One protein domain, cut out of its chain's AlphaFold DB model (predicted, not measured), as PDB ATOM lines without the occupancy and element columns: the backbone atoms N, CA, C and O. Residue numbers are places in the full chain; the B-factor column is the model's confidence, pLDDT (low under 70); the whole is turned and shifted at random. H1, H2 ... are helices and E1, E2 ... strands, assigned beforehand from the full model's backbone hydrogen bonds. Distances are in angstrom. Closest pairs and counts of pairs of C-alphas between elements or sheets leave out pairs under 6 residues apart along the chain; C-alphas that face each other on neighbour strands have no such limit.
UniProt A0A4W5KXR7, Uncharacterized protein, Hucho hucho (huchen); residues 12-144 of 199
ATOM      1  N   LEU A  12     189.238 167.337 199.076       92.81
ATOM      2  CA  LEU A  12     188.521 166.132 199.456       92.81
ATOM      3  C   LEU A  12     187.546 166.449 200.592       92.81
ATOM      4  O   LEU A  12     187.930 166.996 201.631       92.81
ATOM      5  N   LEU A  13     186.289 166.076 200.381       94.69
ATOM      6  CA  LEU A  13     185.239 166.136 201.389       94.69
ATOM      7  C   LEU A  13     184.911 164.723 201.858       94.69
ATOM      8  O   LEU A  13     184.902 163.788 201.054       94.69
ATOM      9  N   ASP A  14     184.626 164.582 203.146       94.06
ATOM     10  CA  ASP A  14     184.079 163.345 203.684       94.06
ATOM     11  C   ASP A  14     182.680 163.088 203.099       94.06
ATOM     12  O   ASP A  14     181.856 164.000 202.994       94.06
ATOM     13  N   GLY A  15     182.416 161.848 202.685       93.94
ATOM     14  CA  GLY A  15     181.175 161.488 201.994       93.94
ATOM     15  C   GLY A  15     179.935 161.430 202.890       93.94
ATOM     16  O   GLY A  15     178.822 161.407 202.367       93.94
ATOM     17  N   GLU A  16     180.108 161.400 204.211       95.69
ATOM     18  CA  GLU A  16     179.021 161.328 205.187       95.69
ATOM     19  C   GLU A  16     178.839 162.658 205.924       95.69
ATOM     20  O   GLU A  16     177.711 163.131 206.079       95.69
ATOM     21  N   THR A  17     179.936 163.279 206.364       96.12
ATOM     22  CA  THR A  17     179.907 164.512 207.166       96.12
ATOM     23  C   THR A  17     180.019 165.782 206.328       96.12
ATOM     24  O   THR A  17     179.653 166.854 206.811       96.12
ATOM     25  N   PHE A  18     180.498 165.680 205.082       93.69
ATOM     26  CA  PHE A  18     180.851 166.812 204.214       93.69
ATOM     27  C   PHE A  18     181.926 167.743 204.796       93.69
ATOM     28  O   PHE A  18     182.111 168.865 204.315       93.69
ATOM     29  N   GLU A  19     182.656 167.294 205.816       95.19
ATOM     30  CA  GLU A  19     183.786 168.039 206.358       95.19
ATOM     31  C   GLU A  19     184.991 167.968 205.415       95.19
ATOM     32  O   GLU A  19     185.182 167.003 204.669       95.19
ATOM     33  N   VAL A  20     185.820 169.012 205.444       94.69
ATOM     34  CA  VAL A  20     187.057 169.056 204.660       94.69
ATOM     35  C   VAL A  20     188.072 168.101 205.277       94.69
ATOM     36  O   VAL A  20     188.546 168.328 206.389       94.69
ATOM     37  N   VAL A  21     188.442 167.067 204.524       94.00
ATOM     38  CA  VAL A  21     189.498 166.119 204.911       94.00
ATOM     39  C   VAL A  21     190.874 166.718 204.621       94.00
ATOM     40  O   VAL A  21     191.807 166.572 205.409       94.00
ATOM     41  N   GLY A  22     190.998 167.416 203.491       91.19
ATOM     42  CA  GLY A  22     192.235 168.052 203.047       91.19
ATOM     43  C   GLY A  22     192.343 168.089 201.529       91.19
ATOM     44  O   GLY A  22     191.339 168.016 200.823       91.19
ATOM     45  N   ASN A  23     193.570 168.198 201.029       91.62
ATOM     46  CA  ASN A  23     193.865 168.128 199.603       91.62
ATOM     47  C   ASN A  23     193.985 166.669 199.142       91.62
ATOM     48  O   ASN A  23     194.483 165.819 199.882       91.62
ATOM     49  N   TRP A  24     193.527 166.379 197.924       93.06
ATOM     50  CA  TRP A  24     193.663 165.055 197.318       93.06
ATOM     51  C   TRP A  24     195.105 164.804 196.871       93.06
ATOM     52  O   TRP A  24     195.668 163.762 197.193       93.06
ATOM     53  N   GLU A  25     195.719 165.753 196.163       92.62
ATOM     54  CA  GLU A  25     197.101 165.650 195.700       92.62
ATOM     55  C   GLU A  25     198.103 165.549 196.858       92.62
ATOM     56  O   GLU A  25     197.911 166.127 197.931       92.62
ATOM     57  N   LEU A  26     199.217 164.841 196.638       90.06
ATOM     58  CA  LEU A  26     200.281 164.810 197.640       90.06
ATOM     59  C   LEU A  26     200.908 166.203 197.847       90.06
ATOM     60  O   LEU A  26     201.012 166.991 196.902       90.06
ATOM     61  N   PRO A  27     201.414 166.501 199.060       87.88
ATOM     62  CA  PRO A  27     202.115 167.753 199.323       87.88
ATOM     63  C   PRO A  27     203.251 168.003 198.321       87.88
ATOM     64  O   PRO A  27     204.167 167.191 198.192       87.88
ATOM     65  N   GLY A  28     203.196 169.142 197.624       86.19
ATOM     66  CA  GLY A  28     204.178 169.536 196.605       86.19
ATOM     67  C   GLY A  28     203.853 169.096 195.171       86.19
ATOM     68  O   GLY A  28     204.522 169.549 194.246       86.19
ATOM     69  N   GLU A  29     202.814 168.284 194.961       87.94
ATOM     70  CA  GLU A  29     202.392 167.827 193.626       87.94
ATOM     71  C   GLU A  29     201.383 168.769 192.948       87.94
ATOM     72  O   GLU A  29     201.029 168.554 191.789       87.94
ATOM     73  N   ALA A  30     200.938 169.827 193.635       86.44
ATOM     74  CA  ALA A  30     199.931 170.763 193.139       86.44
ATOM     75  C   ALA A  30     200.254 171.293 191.729       86.44
ATOM     76  O   ALA A  30     201.414 171.514 191.347       86.44
ATOM     77  N   ALA A  31     199.213 171.456 190.914       88.38
ATOM     78  CA  ALA A  31     199.343 172.015 189.574       88.38
ATOM     79  C   ALA A  31     199.513 173.536 189.630       88.38
ATOM     80  O   ALA A  31     199.000 174.170 190.549       88.38
ATOM     81  N   PRO A  32     200.220 174.155 188.667       87.38
ATOM     82  CA  PRO A  32     200.311 175.613 188.610       87.38
ATOM     83  C   PRO A  32     198.930 176.272 188.517       87.38
ATOM     84  O   PRO A  32     198.691 177.291 189.155       87.38
ATOM     85  N   PHE A  33     198.011 175.640 187.782       89.25
ATOM     86  CA  PHE A  33     196.625 176.063 187.620       89.25
ATOM     87  C   PHE A  33     195.677 174.867 187.760       89.25
ATOM     88  O   PHE A  33     196.096 173.715 187.674       89.25
ATOM     89  N   GLY A  34     194.388 175.137 187.968       89.56
ATOM     90  CA  GLY A  34     193.351 174.108 188.019       89.56
ATOM     91  C   GLY A  34     192.016 174.640 187.508       89.56
ATOM     92  O   GLY A  34     191.718 175.822 187.685       89.56
ATOM     93  N   TYR A  35     191.239 173.774 186.860       91.31
ATOM     94  CA  TYR A  35     189.880 174.075 186.414       91.31
ATOM     95  C   TYR A  35     188.944 172.881 186.599       91.31
ATOM     96  O   TYR A  35     188.161 172.864 187.545       91.31
ATOM     97  N   ASP A  36     189.053 171.880 185.727       94.56
ATOM     98  CA  ASP A  36     188.198 170.695 185.719       94.56
ATOM     99  C   ASP A  36     189.043 169.425 185.866       94.56
ATOM    100  O   ASP A  36     190.262 169.427 185.653       94.56
ATOM    101  N   PHE A  37     188.397 168.328 186.253       95.38
ATOM    102  CA  PHE A  37     189.025 167.020 186.332       95.38
ATOM    103  C   PHE A  37     188.043 165.892 186.037       95.38
ATOM    104  O   PHE A  37     186.846 165.972 186.299       95.38
ATOM    105  N   TRP A  38     188.581 164.782 185.542       95.50
ATOM    106  CA  TRP A  38     187.839 163.540 185.377       95.50
ATOM    107  C   TRP A  38     188.745 162.356 185.690       95.50
ATOM    108  O   TRP A  38     189.928 162.353 185.354       95.50
ATOM    109  N   TYR A  39     188.195 161.328 186.326       93.44
ATOM    110  CA  TYR A  39     188.933 160.141 186.740       93.44
ATOM    111  C   TYR A  39     188.438 158.867 186.043       93.44
ATOM    112  O   TYR A  39     187.252 158.709 185.751       93.44
ATOM    113  N   GLN A  40     189.360 157.939 185.787       94.31
ATOM    114  CA  GLN A  40     189.073 156.600 185.281       94.31
ATOM    115  C   GLN A  40     189.796 155.552 186.147       94.31
ATOM    116  O   GLN A  40     190.934 155.165 185.852       94.31
ATOM    117  N   PRO A  41     189.151 155.050 187.222       92.69
ATOM    118  CA  PRO A  41     189.799 154.180 188.203       92.69
ATOM    119  C   PRO A  41     190.269 152.848 187.613       92.69
ATOM    120  O   PRO A  41     191.300 152.329 188.029       92.69
ATOM    121  N   ARG A  42     189.578 152.320 186.587       95.00
ATOM    122  CA  ARG A  42     189.992 151.089 185.877       95.00
ATOM    123  C   ARG A  42     191.378 151.197 185.236       95.00
ATOM    124  O   ARG A  42     192.020 150.179 184.997       95.00
ATOM    125  N   HIS A  43     191.841 152.415 184.964       95.50
ATOM    126  CA  HIS A  43     193.162 152.683 184.402       95.50
ATOM    127  C   HIS A  43     194.107 153.369 185.398       95.50
ATOM    128  O   HIS A  43     195.206 153.755 185.003       95.50
ATOM    129  N   ASN A  44     193.700 153.479 186.670       96.69
ATOM    130  CA  ASN A  44     194.422 154.162 187.742       96.69
ATOM    131  C   ASN A  44     194.836 155.599 187.377       96.69
ATOM    132  O   ASN A  44     195.959 156.018 187.657       96.69
ATOM    133  N   VAL A  45     193.948 156.352 186.719       96.94
ATOM    134  CA  VAL A  45     194.274 157.693 186.223       96.94
ATOM    135  C   VAL A  45     193.215 158.721 186.590       96.94
ATOM    136  O   VAL A  45     192.017 158.440 186.546       96.94
ATOM    137  N   MET A  46     193.666 159.932 186.890       96.50
ATOM    138  CA  MET A  46     192.861 161.146 186.814       96.50
ATOM    139  C   MET A  46     193.515 162.114 185.840       96.50
ATOM    140  O   MET A  46     194.738 162.197 185.761       96.50
ATOM    141  N   MET A  47     192.692 162.830 185.090       96.88
ATOM    142  CA  MET A  47     193.109 163.927 184.233       96.88
ATOM    143  C   MET A  47     192.582 165.227 184.811       96.88
ATOM    144  O   MET A  47     191.439 165.265 185.260       96.88
ATOM    145  N   SER A  48     193.379 166.287 184.764       96.31
ATOM    146  CA  SER A  48     192.918 167.628 185.114       96.31
ATOM    147  C   SER A  48     193.404 168.673 184.128       96.31
ATOM    148  O   SER A  48     194.407 168.470 183.444       96.31
ATOM    149  N   THR A  49     192.708 169.799 184.079       95.00
ATOM    150  CA  THR A  49     192.990 170.895 183.152       95.00
ATOM    151  C   THR A  49     193.379 172.174 183.872       95.00
ATOM    152  O   THR A  49     193.169 172.338 185.077       95.00
ATOM    153  N   GLU A  50     193.974 173.083 183.109       92.75
ATOM    154  CA  GLU A  50     194.392 174.397 183.564       92.75
ATOM    155  C   GLU A  50     193.480 175.500 183.007       92.75
ATOM    156  O   GLU A  50     193.178 175.539 181.818       92.75
ATOM    157  N   TRP A  51     193.124 176.473 183.846       87.56
ATOM    158  CA  TRP A  51     192.598 177.760 183.385       87.56
ATOM    159  C   TRP A  51     193.564 178.884 183.771       87.56
ATOM    160  O   TRP A  51     194.768 178.743 183.585       87.56
ATOM    161  N   GLY A  52     193.065 180.012 184.271       83.69
ATOM    162  CA  GLY A  52     193.872 181.106 184.791       83.69
ATOM    163  C   GLY A  52     193.756 181.225 186.304       83.69
ATOM    164  O   GLY A  52     192.783 180.775 186.910       83.69
ATOM    165  N   ALA A  53     194.747 181.861 186.923       78.50
ATOM    166  CA  ALA A  53     194.681 182.151 188.351       78.50
ATOM    167  C   ALA A  53     193.498 183.095 188.658       78.50
ATOM    168  O   ALA A  53     193.278 184.047 187.904       78.50
ATOM    169  N   PRO A  54     192.789 182.938 189.797       76.94
ATOM    170  CA  PRO A  54     191.625 183.766 190.131       76.94
ATOM    171  C   PRO A  54     191.885 185.275 190.049       76.94
ATOM    172  O   PRO A  54     191.037 186.035 189.596       76.94
ATOM    173  N   LYS A  55     193.094 185.717 190.418       78.50
ATOM    174  CA  LYS A  55     193.504 187.125 190.340       78.50
ATOM    175  C   LYS A  55     193.559 187.660 188.902       78.50
ATOM    176  O   LYS A  55     193.225 188.814 188.685       78.50
ATOM    177  N   ALA A  56     193.948 186.830 187.934       75.88
ATOM    178  CA  ALA A  56     193.988 187.205 186.520       75.88
ATOM    179  C   ALA A  56     192.593 187.234 185.868       75.88
ATOM    180  O   ALA A  56     192.452 187.791 184.780       75.88
ATOM    181  N   LEU A  57     191.596 186.637 186.533       76.00
ATOM    182  CA  LEU A  57     190.202 186.538 186.098       76.00
ATOM    183  C   LEU A  57     189.266 187.525 186.811       76.00
ATOM    184  O   LEU A  57     188.170 187.774 186.312       76.00
ATOM    185  N   ALA A  58     189.671 188.065 187.966       78.25
ATOM    186  CA  ALA A  58     188.822 188.881 188.837       78.25
ATOM    187  C   ALA A  58     188.228 190.110 188.128       78.25
ATOM    188  O   ALA A  58     187.054 190.420 188.320       78.25
ATOM    189  N   ASP A  59     189.018 190.746 187.261       78.62
ATOM    190  CA  ASP A  59     188.621 191.932 186.492       78.62
ATOM    191  C   ASP A  59     188.136 191.589 185.068       78.62
ATOM    192  O   ASP A  59     187.941 192.469 184.227       78.62
ATOM    193  N   GLY A  60     187.920 190.301 184.789       72.94
ATOM    194  CA  GLY A  60     187.536 189.783 183.482       72.94
ATOM    195  C   GLY A  60     188.712 189.280 182.641       72.94
ATOM    196  O   GLY A  60     189.883 189.377 183.004       72.94
ATOM    197  N   PHE A  61     188.377 188.684 181.496       77.50
ATOM    198  CA  PHE A  61     189.357 188.104 180.583       77.50
ATOM    199  C   PHE A  61     190.199 189.190 179.891       77.50
ATOM    200  O   PHE A  61     189.657 190.149 179.340       77.50
ATOM    201  N   SER A  62     191.521 189.002 179.865       78.62
ATOM    202  CA  SER A  62     192.483 189.928 179.258       78.62
ATOM    203  C   SER A  62     193.487 189.174 178.392       78.62
ATOM    204  O   SER A  62     194.136 188.235 178.853       78.62
ATOM    205  N   MET A  63     193.661 189.627 177.148       76.88
ATOM    206  CA  MET A  63     194.656 189.069 176.226       76.88
ATOM    207  C   MET A  63     196.098 189.371 176.652       76.88
ATOM    208  O   MET A  63     196.999 188.618 176.298       76.88
ATOM    209  N   GLU A  64     196.332 190.442 177.412       82.62
ATOM    210  CA  GLU A  64     197.669 190.730 177.946       82.62
ATOM    211  C   GLU A  64     198.044 189.716 179.034       82.62
ATOM    212  O   GLU A  64     199.122 189.135 178.975       82.62
ATOM    213  N   HIS A  65     197.103 189.358 179.915       82.25
ATOM    214  CA  HIS A  65     197.308 188.293 180.905       82.25
ATOM    215  C   HIS A  65     197.582 186.923 180.243       82.25
ATOM    216  O   HIS A  65     198.311 186.101 180.795       82.25
ATOM    217  N   VAL A  66     197.031 186.662 179.048       80.12
ATOM    218  CA  VAL A  66     197.376 185.463 178.254       80.12
ATOM    219  C   VAL A  66     198.846 185.496 177.837       80.12
ATOM    220  O   VAL A  66     199.553 184.512 178.041       80.12
ATOM    221  N   LYS A  67     199.331 186.625 177.308       81.94
ATOM    222  CA  LYS A  67     200.740 186.785 176.903       81.94
ATOM    223  C   LYS A  67     201.707 186.729 178.086       81.94
ATOM    224  O   LYS A  67     202.828 186.257 177.934       81.94
ATOM    225  N   GLU A  68     201.274 187.185 179.257       84.00
ATOM    226  CA  GLU A  68     202.035 187.136 180.513       84.00
ATOM    227  C   GLU A  68     202.089 185.726 181.135       84.00
ATOM    228  O   GLU A  68     202.758 185.521 182.148       84.00
ATOM    229  N   GLY A  69     201.412 184.737 180.535       83.19
ATOM    230  CA  GLY A  69     201.414 183.351 181.009       83.19
ATOM    231  C   GLY A  69     200.530 183.123 182.235       83.19
ATOM    232  O   GLY A  69     200.768 182.199 183.009       83.19
ATOM    233  N   HIS A  70     199.511 183.961 182.444       85.69
ATOM    234  CA  HIS A  70     198.556 183.813 183.549       85.69
ATOM    235  C   HIS A  70     197.400 182.848 183.248       85.69
ATOM    236  O   HIS A  70     196.513 182.683 184.087       85.69
ATOM    237  N   TYR A  71     197.426 182.206 182.078       86.69
ATOM    238  CA  TYR A  71     196.503 181.157 181.658       86.69
ATOM    239  C   TYR A  71     197.291 179.921 181.238       86.69
ATOM    240  O   TYR A  71     198.299 180.033 180.541       86.69
ATOM    241  N   GLY A  72     196.813 178.752 181.647       90.31
ATOM    242  CA  GLY A  72     197.419 177.481 181.298       90.31
ATOM    243  C   GLY A  72     197.029 176.956 179.918       90.31
ATOM    244  O   GLY A  72     196.094 177.425 179.260       90.31
ATOM    245  N   SER A  73     197.781 175.949 179.495       93.75
ATOM    246  CA  SER A  73     197.666 175.267 178.198       93.75
ATOM    247  C   SER A  73     197.846 173.757 178.333       93.75
ATOM    248  O   SER A  73     198.055 173.064 177.334       93.75
ATOM    249  N   LYS A  74     197.831 173.234 179.567       95.81
ATOM    250  CA  LYS A  74     198.222 171.855 179.847       95.81
ATOM    251  C   LYS A  74     197.086 171.014 180.402       95.81
ATOM    252  O   LYS A  74     196.158 171.496 181.052       95.81
ATOM    253  N   ILE A  75     197.217 169.716 180.158       96.81
ATOM    254  CA  ILE A  75     196.481 168.660 180.852       96.81
ATOM    255  C   ILE A  75     197.470 167.942 181.763       96.81
ATOM    256  O   ILE A  75     198.568 167.588 181.333       96.81
ATOM    257  N   HIS A  76     197.088 167.676 183.003       97.19
ATOM    258  CA  HIS A  76     197.898 166.897 183.933       97.19
ATOM    259  C   HIS A  76     197.342 165.485 184.071       97.19
ATOM    260  O   HIS A  76     196.144 165.295 184.271       97.19
ATOM    261  N   VAL A  77     198.235 164.503 183.978       97.38
ATOM    262  CA  VAL A  77     197.951 163.089 184.215       97.38
ATOM    263  C   VAL A  77     198.378 162.761 185.635       97.38
ATOM    264  O   VAL A  77     199.542 162.957 185.991       97.38
ATOM    265  N   TRP A  78     197.463 162.220 186.423       97.06
ATOM    266  CA  TRP A  78     197.682 161.865 187.818       97.06
ATOM    267  C   TRP A  78     197.478 160.374 188.031       97.06
ATOM    268  O   TRP A  78     196.591 159.767 187.432       97.06
ATOM    269  N   ASP A  79     198.274 159.797 188.919       96.50
ATOM    270  CA  ASP A  79     198.043 158.457 189.433       96.50
ATOM    271  C   ASP A  79     196.906 158.502 190.458       96.50
ATOM    272  O   ASP A  79     197.003 159.195 191.473       96.50
ATOM    273  N   TRP A  80     195.824 157.771 190.189       95.19
ATOM    274  CA  TRP A  80     194.611 157.846 191.007       95.19
ATOM    275  C   TRP A  80     194.792 157.306 192.429       95.19
ATOM    276  O   TRP A  80     194.109 157.759 193.338       95.19
ATOM    277  N   THR A  81     195.699 156.351 192.636       94.31
ATOM    278  CA  THR A  81     195.897 155.700 193.941       94.31
ATOM    279  C   THR A  81     196.962 156.410 194.772       94.31
ATOM    280  O   THR A  81     196.844 156.505 195.988       94.31
ATOM    281  N   THR A  82     198.030 156.883 194.129       95.19
ATOM    282  CA  THR A  82     199.157 157.530 194.822       95.19
ATOM    283  C   THR A  82     199.044 159.050 194.878       95.19
ATOM    284  O   THR A  82     199.832 159.676 195.580       95.19
ATOM    285  N   HIS A  83     198.091 159.631 194.143       94.69
ATOM    286  CA  HIS A  83     197.808 161.068 194.077       94.69
ATOM    287  C   HIS A  83     199.017 161.904 193.616       94.69
ATOM    288  O   HIS A  83     199.205 163.056 194.018       94.69
ATOM    289  N   LYS A  84     199.867 161.299 192.777       95.12
ATOM    290  CA  LYS A  84     201.063 161.917 192.191       95.12
ATOM    291  C   LYS A  84     200.812 162.345 190.763       95.12
ATOM    292  O   LYS A  84     200.139 161.633 190.015       95.12
ATOM    293  N   ARG A  85     201.421 163.454 190.343       94.25
ATOM    294  CA  ARG A  85     201.377 163.859 188.941       94.25
ATOM    295  C   ARG A  85     202.398 163.053 188.142       94.25
ATOM    296  O   ARG A  85     203.601 163.158 188.350       94.25
ATOM    297  N   LEU A  86     201.912 162.250 187.203       94.88
ATOM    298  CA  LEU A  86     202.733 161.392 186.348       94.88
ATOM    299  C   LEU A  86     203.290 162.144 185.139       94.88
ATOM    300  O   LEU A  86     204.441 161.952 184.757       94.88
ATOM    301  N   GLN A  87     202.461 162.979 184.512       95.94
ATOM    302  CA  GLN A  87     202.798 163.657 183.262       95.94
ATOM    303  C   GLN A  87     202.041 164.983 183.156       95.94
ATOM    304  O   GLN A  87     200.997 165.177 183.772       95.94
ATOM    305  N   SER A  88     202.571 165.918 182.370       96.62
ATOM    306  CA  SER A  88     201.838 167.102 181.915       96.62
ATOM    307  C   SER A  88     201.944 167.186 180.399       96.62
ATOM    308  O   SER A  88     203.049 167.181 179.859       96.62
ATOM    309  N   LEU A  89     200.799 167.206 179.728       97.00
ATOM    310  CA  LEU A  89     200.672 167.318 178.282       97.00
ATOM    311  C   LEU A  89     200.512 168.792 177.941       97.00
ATOM    312  O   LEU A  89     199.528 169.398 178.352       97.00
ATOM    313  N   ASP A  90     201.470 169.359 177.215       96.25
ATOM    314  CA  ASP A  90     201.352 170.721 176.699       96.25
ATOM    315  C   ASP A  90     200.614 170.701 175.364       96.25
ATOM    316  O   ASP A  90     201.063 170.058 174.412       96.25
ATOM    317  N   LEU A  91     199.467 171.374 175.309       94.69
ATOM    318  CA  LEU A  91     198.658 171.482 174.098       94.69
ATOM    319  C   LEU A  91     199.096 172.663 173.213       94.69
ATOM    320  O   LEU A  91     198.560 172.853 172.120       94.69
ATOM    321  N   GLY A  92     200.068 173.455 173.677       92.31
ATOM    322  CA  GLY A  92     200.573 174.639 172.995       92.31
ATOM    323  C   GLY A  92     199.547 175.770 172.908       92.31
ATOM    324  O   GLY A  92     198.500 175.759 173.556       92.31
ATOM    325  N   GLU A  93     199.839 176.760 172.064       88.94
ATOM    326  CA  GLU A  93     198.976 177.936 171.872       88.94
ATOM    327  C   GLU A  93     197.583 177.568 171.338       88.94
ATOM    328  O   GLU A  93     196.594 178.241 171.634       88.94
ATOM    329  N   GLU A  94     197.490 176.483 170.566       88.44
ATOM    330  CA  GLU A  94     196.230 175.997 170.003       88.44
ATOM    331  C   GLU A  94     195.311 175.361 171.048       88.44
ATOM    332  O   GLU A  94     194.106 175.280 170.812       88.44
ATOM    333  N   GLY A  95     195.858 174.918 172.181       89.00
ATOM    334  CA  GLY A  95     195.112 174.343 173.297       89.00
ATOM    335  C   GLY A  95     195.094 175.227 174.540       89.00
ATOM    336  O   GLY A  95     194.960 174.720 175.649       89.00
ATOM    337  N   ALA A  96     195.242 176.542 174.373       89.62
ATOM    338  CA  ALA A  96     195.157 177.491 175.473       89.62
ATOM    339  C   ALA A  96     193.768 177.471 176.137       89.62
ATOM    340  O   ALA A  96     192.731 177.484 175.463       89.62
ATOM    341  N   ILE A  97     193.769 177.509 177.472       89.88
ATOM    342  CA  ILE A  97     192.574 177.441 178.321       89.88
ATOM    343  C   ILE A  97     191.787 176.140 178.072       89.88
ATOM    344  O   ILE A  97     190.657 176.181 177.568       89.88
ATOM    345  N   PRO A  98     192.378 174.967 178.373       93.25
ATOM    346  CA  PRO A  98     191.636 173.715 178.391       93.25
ATOM    347  C   PRO A  98     190.584 173.768 179.507       93.25
ATOM    348  O   PRO A  98     190.908 173.865 180.685       93.25
ATOM    349  N   LEU A  99     189.307 173.731 179.132       90.62
ATOM    350  CA  LEU A  99     188.192 173.789 180.074       90.62
ATOM    351  C   LEU A  99     187.784 172.368 180.480       90.62
ATOM    352  O   LEU A  99     188.498 171.684 181.208       90.62
ATOM    353  N   GLU A 100     186.636 171.930 179.978       92.81
ATOM    354  CA  GLU A 100     185.991 170.677 180.336       92.81
ATOM    355  C   GLU A 100     186.750 169.487 179.744       92.81
ATOM    356  O   GLU A 100     186.910 169.393 178.519       92.81
ATOM    357  N   ILE A 101     187.166 168.559 180.606       93.62
ATOM    358  CA  ILE A 101     187.834 167.318 180.213       93.62
ATOM    359  C   ILE A 101     186.915 166.122 180.413       93.62
ATOM    360  O   ILE A 101     186.288 165.953 181.456       93.62
ATOM    361  N   ARG A 102     186.786 165.281 179.388       96.44
ATOM    362  CA  ARG A 102     185.804 164.195 179.352       96.44
ATOM    363  C   ARG A 102     186.459 162.917 178.853       96.44
ATOM    364  O   ARG A 102     186.866 162.846 177.698       96.44
ATOM    365  N   PHE A 103     186.527 161.895 179.703       94.56
ATOM    366  CA  PHE A 103     186.769 160.533 179.225       94.56
ATOM    367  C   PHE A 103     185.563 160.027 178.432       94.56
ATOM    368  O   PHE A 103     184.431 160.469 178.651       94.56
ATOM    369  N   LEU A 104     185.794 159.063 177.540       91.75
ATOM    370  CA  LEU A 104     184.688 158.272 177.009       91.75
ATOM    371  C   LEU A 104     183.938 157.566 178.151       91.75
ATOM    372  O   LEU A 104     184.526 157.154 179.151       91.75
ATOM    373  N   HIS A 105     182.622 157.414 177.992       90.44
ATOM    374  CA  HIS A 105     181.788 156.732 178.985       90.44
ATOM    375  C   HIS A 105     182.067 155.227 179.071       90.44
ATOM    376  O   HIS A 105     181.785 154.626 180.107       90.44
ATOM    377  N   ASP A 106     182.613 154.624 178.008       92.62
ATOM    378  CA  ASP A 106     183.145 153.265 178.069       92.62
ATOM    379  C   ASP A 106     184.351 153.248 179.014       92.62
ATOM    380  O   ASP A 106     185.381 153.858 178.724       92.62
ATOM    381  N   PRO A 107     184.262 152.535 180.143       91.44
ATOM    382  CA  PRO A 107     185.306 152.588 181.139       91.44
ATOM    383  C   PRO A 107     186.524 151.713 180.815       91.44
ATOM    384  O   PRO A 107     187.453 151.650 181.619       91.44
ATOM    385  N   THR A 108     186.493 150.992 179.693       94.06
ATOM    386  CA  THR A 108     187.642 150.263 179.147       94.06
ATOM    387  C   THR A 108     188.451 151.103 178.159       94.06
ATOM    388  O   THR A 108     189.573 150.727 177.817       94.06
ATOM    389  N   ALA A 109     187.901 152.239 177.718       94.00
ATOM    390  CA  ALA A 109     188.567 153.142 176.803       94.00
ATOM    391  C   ALA A 109     189.641 153.973 177.517       94.00
ATOM    392  O   ALA A 109     189.421 154.574 178.571       94.00
ATOM    393  N   THR A 110     190.807 154.070 176.883       95.88
ATOM    394  CA  THR A 110     191.952 154.850 177.363       95.88
ATOM    395  C   THR A 110     192.104 156.159 176.593       95.88
ATOM    396  O   THR A 110     193.215 156.540 176.223       95.88
ATOM    397  N   GLU A 111     190.988 156.818 176.297       96.56
ATOM    398  CA  GLU A 111     190.956 158.081 175.567       96.56
ATOM    399  C   GLU A 111     189.803 158.983 176.020       96.56
ATOM    400  O   GLU A 111     188.840 158.552 176.665       96.56
ATOM    401  N   GLY A 112     189.914 160.254 175.665       94.19
ATOM    402  CA  GLY A 112     188.907 161.264 175.926       94.19
ATOM    403  C   GLY A 112     189.205 162.558 175.188       94.19
ATOM    404  O   GLY A 112     190.117 162.632 174.362       94.19
ATOM    405  N   TYR A 113     188.423 163.585 175.492       96.56
ATOM    406  CA  TYR A 113     188.468 164.870 174.814       96.56
ATOM    407  C   TYR A 113     188.513 166.029 175.801       96.56
ATOM    408  O   TYR A 113     187.938 165.962 176.887       96.56
ATOM    409  N   VAL A 114     189.166 167.111 175.390       94.62
ATOM    410  CA  VAL A 114     189.152 168.393 176.096       94.62
ATOM    411  C   VAL A 114     188.857 169.522 175.117       94.62
ATOM    412  O   VAL A 114     189.403 169.557 174.013       94.62
ATOM    413  N   GLY A 115     187.970 170.434 175.512       91.50
ATOM    414  CA  GLY A 115     187.689 171.657 174.759       91.50
ATOM    415  C   GLY A 115     188.583 172.804 175.225       91.50
ATOM    416  O   GLY A 115     188.682 173.047 176.425       91.50
ATOM    417  N   CYS A 116     189.201 173.526 174.291       90.75
ATOM    418  CA  CYS A 116     190.073 174.661 174.591       90.75
ATOM    419  C   CYS A 116     189.409 175.964 174.143       90.75
ATOM    420  O   CYS A 116     189.052 176.129 172.970       90.75
ATOM    421  N   ALA A 117     189.208 176.882 175.089       84.31
ATOM    422  CA  ALA A 117     188.339 178.036 174.888       84.31
ATOM    423  C   ALA A 117     188.910 179.032 173.878       84.31
ATOM    424  O   ALA A 117     188.205 179.450 172.964       84.31
ATOM    425  N   LEU A 118     190.189 179.390 174.017       81.19
ATOM    426  CA  LEU A 118     190.735 180.560 173.329       81.19
ATOM    427  C   LEU A 118     190.720 180.413 171.803       81.19
ATOM    428  O   LEU A 118     190.443 181.372 171.088       81.19
ATOM    429  N   GLN A 119     190.993 179.200 171.322       81.19
ATOM    430  CA  GLN A 119     191.082 178.891 169.896       81.19
ATOM    431  C   GLN A 119     189.887 178.077 169.385       81.19
ATOM    432  O   GLN A 119     189.774 177.848 168.183       81.19
ATOM    433  N   GLY A 120     188.947 177.682 170.252       85.12
ATOM    434  CA  GLY A 120     187.782 176.879 169.863       85.12
ATOM    435  C   GLY A 120     188.184 175.531 169.265       85.12
ATOM    436  O   GLY A 120     187.645 175.101 168.242       85.12
ATOM    437  N   THR A 121     189.177 174.892 169.874       90.81
ATOM    438  CA  THR A 121     189.730 173.602 169.456       90.81
ATOM    439  C   THR A 121     189.294 172.496 170.410       90.81
ATOM    440  O   THR A 121     188.965 172.737 171.571       90.81
ATOM    441  N   VAL A 122     189.298 171.257 169.917       92.62
ATOM    442  CA  VAL A 122     189.164 170.061 170.755       92.62
ATOM    443  C   VAL A 122     190.394 169.201 170.553       92.62
ATOM    444  O   VAL A 122     190.767 168.898 169.415       92.62
ATOM    445  N   PHE A 123     190.993 168.784 171.663       95.94
ATOM    446  CA  PHE A 123     192.078 167.816 171.673       95.94
ATOM    447  C   PHE A 123     191.553 166.463 172.132       95.94
ATOM    448  O   PHE A 123     190.792 166.383 173.096       95.94
ATOM    449  N   ARG A 124     191.972 165.399 171.447       97.00
ATOM    450  CA  ARG A 124     191.839 164.026 171.923       97.00
ATOM    451  C   ARG A 124     193.084 163.689 172.721       97.00
ATOM    452  O   ARG A 124     194.183 163.789 172.185       97.00
ATOM    453  N   PHE A 125     192.919 163.272 173.968       97.31
ATOM    454  CA  PHE A 125     194.000 162.679 174.747       97.31
ATOM    455  C   PHE A 125     193.818 161.163 174.792       97.31
ATOM    456  O   PHE A 125     192.695 160.671 174.888       97.31
ATOM    457  N   TYR A 126     194.911 160.414 174.694       97.25
ATOM    458  CA  TYR A 126     194.872 158.957 174.614       97.25
ATOM    459  C   TYR A 126     196.149 158.328 175.167       97.25
ATOM    460  O   TYR A 126     197.217 158.942 175.183       97.25
ATOM    461  N   ARG A 127     196.036 157.079 175.618       96.94
ATOM    462  CA  ARG A 127     197.181 156.281 176.057       96.94
ATOM    463  C   ARG A 127     197.891 155.665 174.855       96.94
ATOM    464  O   ARG A 127     197.253 155.022 174.022       96.94
ATOM    465  N   THR A 128     199.203 155.837 174.760       97.06
ATOM    466  CA  THR A 128     199.996 155.263 173.668       97.06
ATOM    467  C   THR A 128     200.332 153.788 173.941       97.06
ATOM    468  O   THR A 128     200.245 153.331 175.086       97.06
ATOM    469  N   PRO A 129     200.804 153.025 172.932       95.06
ATOM    470  CA  PRO A 129     201.287 151.655 173.131       95.06
ATOM    471  C   PRO A 129     202.444 151.521 174.134       95.06
ATOM    472  O   PRO A 129     202.672 150.432 174.652       95.06
ATOM    473  N   LYS A 130     203.182 152.607 174.415       95.06
ATOM    474  CA  LYS A 130     204.248 152.623 175.433       95.06
ATOM    475  C   LYS A 130     203.701 152.755 176.859       95.06
ATOM    476  O   LYS A 130     204.442 152.527 177.810       95.06
ATOM    477  N   GLY A 131     202.424 153.110 177.007       93.12
ATOM    478  CA  GLY A 131     201.735 153.269 178.287       93.12
ATOM    479  C   GLY A 131     201.695 154.699 178.833       93.12
ATOM    480  O   GLY A 131     200.969 154.927 179.806       93.12
ATOM    481  N   ASP A 132     202.414 155.639 178.211       95.50
ATOM    482  CA  ASP A 132     202.324 157.087 178.448       95.50
ATOM    483  C   ASP A 132     201.092 157.696 177.757       95.50
ATOM    484  O   ASP A 132     200.368 157.012 177.028       95.50
ATOM    485  N   TRP A 133     200.818 158.975 178.017       97.62
ATOM    486  CA  TRP A 133     199.694 159.691 177.415       97.62
ATOM    487  C   TRP A 133     200.173 160.695 176.373       97.62
ATOM    488  O   TRP A 133     201.228 161.315 176.512       97.62
ATOM    489  N   ALA A 134     199.369 160.867 175.331       97.81
ATOM    490  CA  ALA A 134     199.568 161.853 174.283       97.81
ATOM    491  C   ALA A 134     198.266 162.619 174.035       97.81
ATOM    492  O   ALA A 134     197.185 162.160 174.408       97.81
ATOM    493  N   ALA A 135     198.377 163.785 173.402       97.31
ATOM    494  CA  ALA A 135     197.237 164.577 172.971       97.31
ATOM    495  C   ALA A 135     197.423 165.044 171.527       97.31
ATOM    496  O   ALA A 135     198.536 165.354 171.105       97.31
ATOM    497  N   GLU A 136     196.329 165.103 170.776       96.19
ATOM    498  CA  GLU A 136     196.310 165.590 169.399       96.19
ATOM    499  C   GLU A 136     195.070 166.443 169.136       96.19
ATOM    500  O   GLU A 136     193.992 166.188 169.678       96.19
ATOM    501  N   LYS A 137     195.205 167.456 168.284       95.56
ATOM    502  CA  LYS A 137     194.083 168.300 167.873       95.56
ATOM    503  C   LYS A 137     193.204 167.542 166.881       95.56
ATOM    504  O   LYS A 137     193.687 167.105 165.842       95.56
ATOM    505  N   VAL A 138     191.909 167.446 167.174       93.69
ATOM    506  CA  VAL A 138     190.938 166.706 166.347       93.69
ATOM    507  C   VAL A 138     189.832 167.584 165.768       93.69
ATOM    508  O   VAL A 138     189.272 167.248 164.729       93.69
ATOM    509  N   ILE A 139     189.510 168.710 166.411       91.44
ATOM    510  CA  ILE A 139     188.491 169.659 165.938       91.44
ATOM    511  C   ILE A 139     189.042 171.076 166.074       91.44
ATOM    512  O   ILE A 139     189.714 171.401 167.053       91.44
ATOM    513  N   HIS A 140     188.724 171.928 165.105       90.31
ATOM    514  CA  HIS A 140     188.976 173.363 165.155       90.31
ATOM    515  C   HIS A 140     187.769 174.104 164.581       90.31
ATOM    516  O   HIS A 140     187.382 173.872 163.435       90.31
ATOM    517  N   VAL A 141     187.174 174.986 165.382       86.00
ATOM    518  CA  VAL A 141     186.080 175.855 164.950       86.00
ATOM    519  C   VAL A 141     186.633 177.254 164.700       86.00
ATOM    520  O   VAL A 141     187.077 177.901 165.644       86.00
ATOM    521  N   PRO A 142     186.605 177.761 163.458       85.62
ATOM    522  CA  PRO A 142     187.127 179.087 163.173       85.62
ATOM    523  C   PRO A 142     186.211 180.179 163.739       85.62
ATOM    524  O   PRO A 142     184.984 180.046 163.789       85.62
ATOM    525  N   SER A 143     186.814 181.307 164.112       81.88
ATOM    526  CA  SER A 143     186.077 182.526 164.458       81.88
ATOM    527  C   SER A 143     185.252 183.034 163.269       81.88
ATOM    528  O   SER A 143     185.659 182.901 162.112       81.88
ATOM    529  N   LYS A 144     184.096 183.657 163.535       80.62
ATOM    530  CA  LYS A 144     183.148 184.065 162.483       80.62
ATOM    531  C   LYS A 144     182.829 185.554 162.539       80.62
ATOM    532  O   LYS A 144     182.508 186.094 163.593       80.62
TER     533      LYS A 144
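Overview. This is residues 12 to 144 of the 199 residues of an uncharacterized protein of Hucho hucho (huchen) (UniProt A0A4W5KXR7). Two four-stranded antiparallel sheets lie face to face as a sandwich, drawn together where E6 of the second sheet comes near E2 and E3 of the first, with their planes 29 degrees apart. Beyond one end of the sandwich the chain swings out between E3 and E4 through two tiny helices, H1 and H2, while the opening residues 12 to 23, with E1, sit well away from the second sheet, on the far side of the first. The printed part has 133 residues with two named helices and nine named strands, in the order E1 E2 E3 H1 H2 E4 E5 E6 E7 E8 E9; the sheets run E2 E3 E4 E5 and E6 E7 E8 E9. The class is mostly strand, though under half of the residues are in named elements. The whole is compact, with a radius of gyration of the C-alphas of 15.6 A and spans of 45 by 37 by 25 A.

Arrangement. Start with residues 12 to 13, which form a short antiparallel pairing with residues 20 to 22 of E1, residues 20 to 23; E1 pairs with no named strand. A long link of 13 residues leads to E2, residues 37 to 40, which is apart from E1. E2 forms a hairpin with E3, residues 45 to 49; look for N 38 and O 47, 2.9 A apart. Next come H1, residues 54 to 57, and H2, residues 63 to 67, close but not clearly touching: their closest C-alphas, those of Ala 56 and His 65, are 6.6 A apart. Neither helix is on either sheet. In H2 the O i to N i+4 pair is within hydrogen-bond range, while H1 is too short for such a pair. E4, residues 74 to 79, is antiparallel to E3, with N 76 and O 48 at 2.8 A, and makes a hairpin with E5, residues 85 to 90, with N 89 and O 75 at 2.8 A. The chain then changes sheets and enters a meander, each strand the antiparallel neighbour of the one before: E6, residues 98 to 103, E7, residues 111 to 116, E8, residues 121 to 127, and E9, residues 133 to 140. Check N 102 and O 113 at 2.8 A, N 114 and O 123 at 2.9 A, and N 136 and O 124 at 2.9 A. This second sheet is strongly twisted. Between the sheets, the closest C-alphas of E3 and E6, those of Thr 49 and Pro 98, are 5.7 A apart, and the closest of E5 and E9, those of Leu 89 and Ala 134, are 6.9 A apart.

Along the chain. Find C-alpha 20 at (187.057, 169.056, 204.660), where E1 begins. E4 starts at C-alpha 74, (198.222, 171.855, 179.847), and runs 16.5 A from first to last C-alpha. E7 spans 16.6 A and E8 20.0 A. E9, the longest strand by residues, covers 21.3 A and ends at C-alpha 140, (188.976, 173.363, 165.155).

Size, cuts and confidence. The two C-alphas farthest apart are those of Thr 17 and Lys 144, at 48.9 A. The printed part has no cut. Its one long link is residues 24 to 36, between E1 and E2; H2 to E4, E5 to E6 and E6 to E7 are short, and the other links are tight. The mean pLDDT of the printed part is 91.0, and no printed residue is under 70; H1 has a mean of 77.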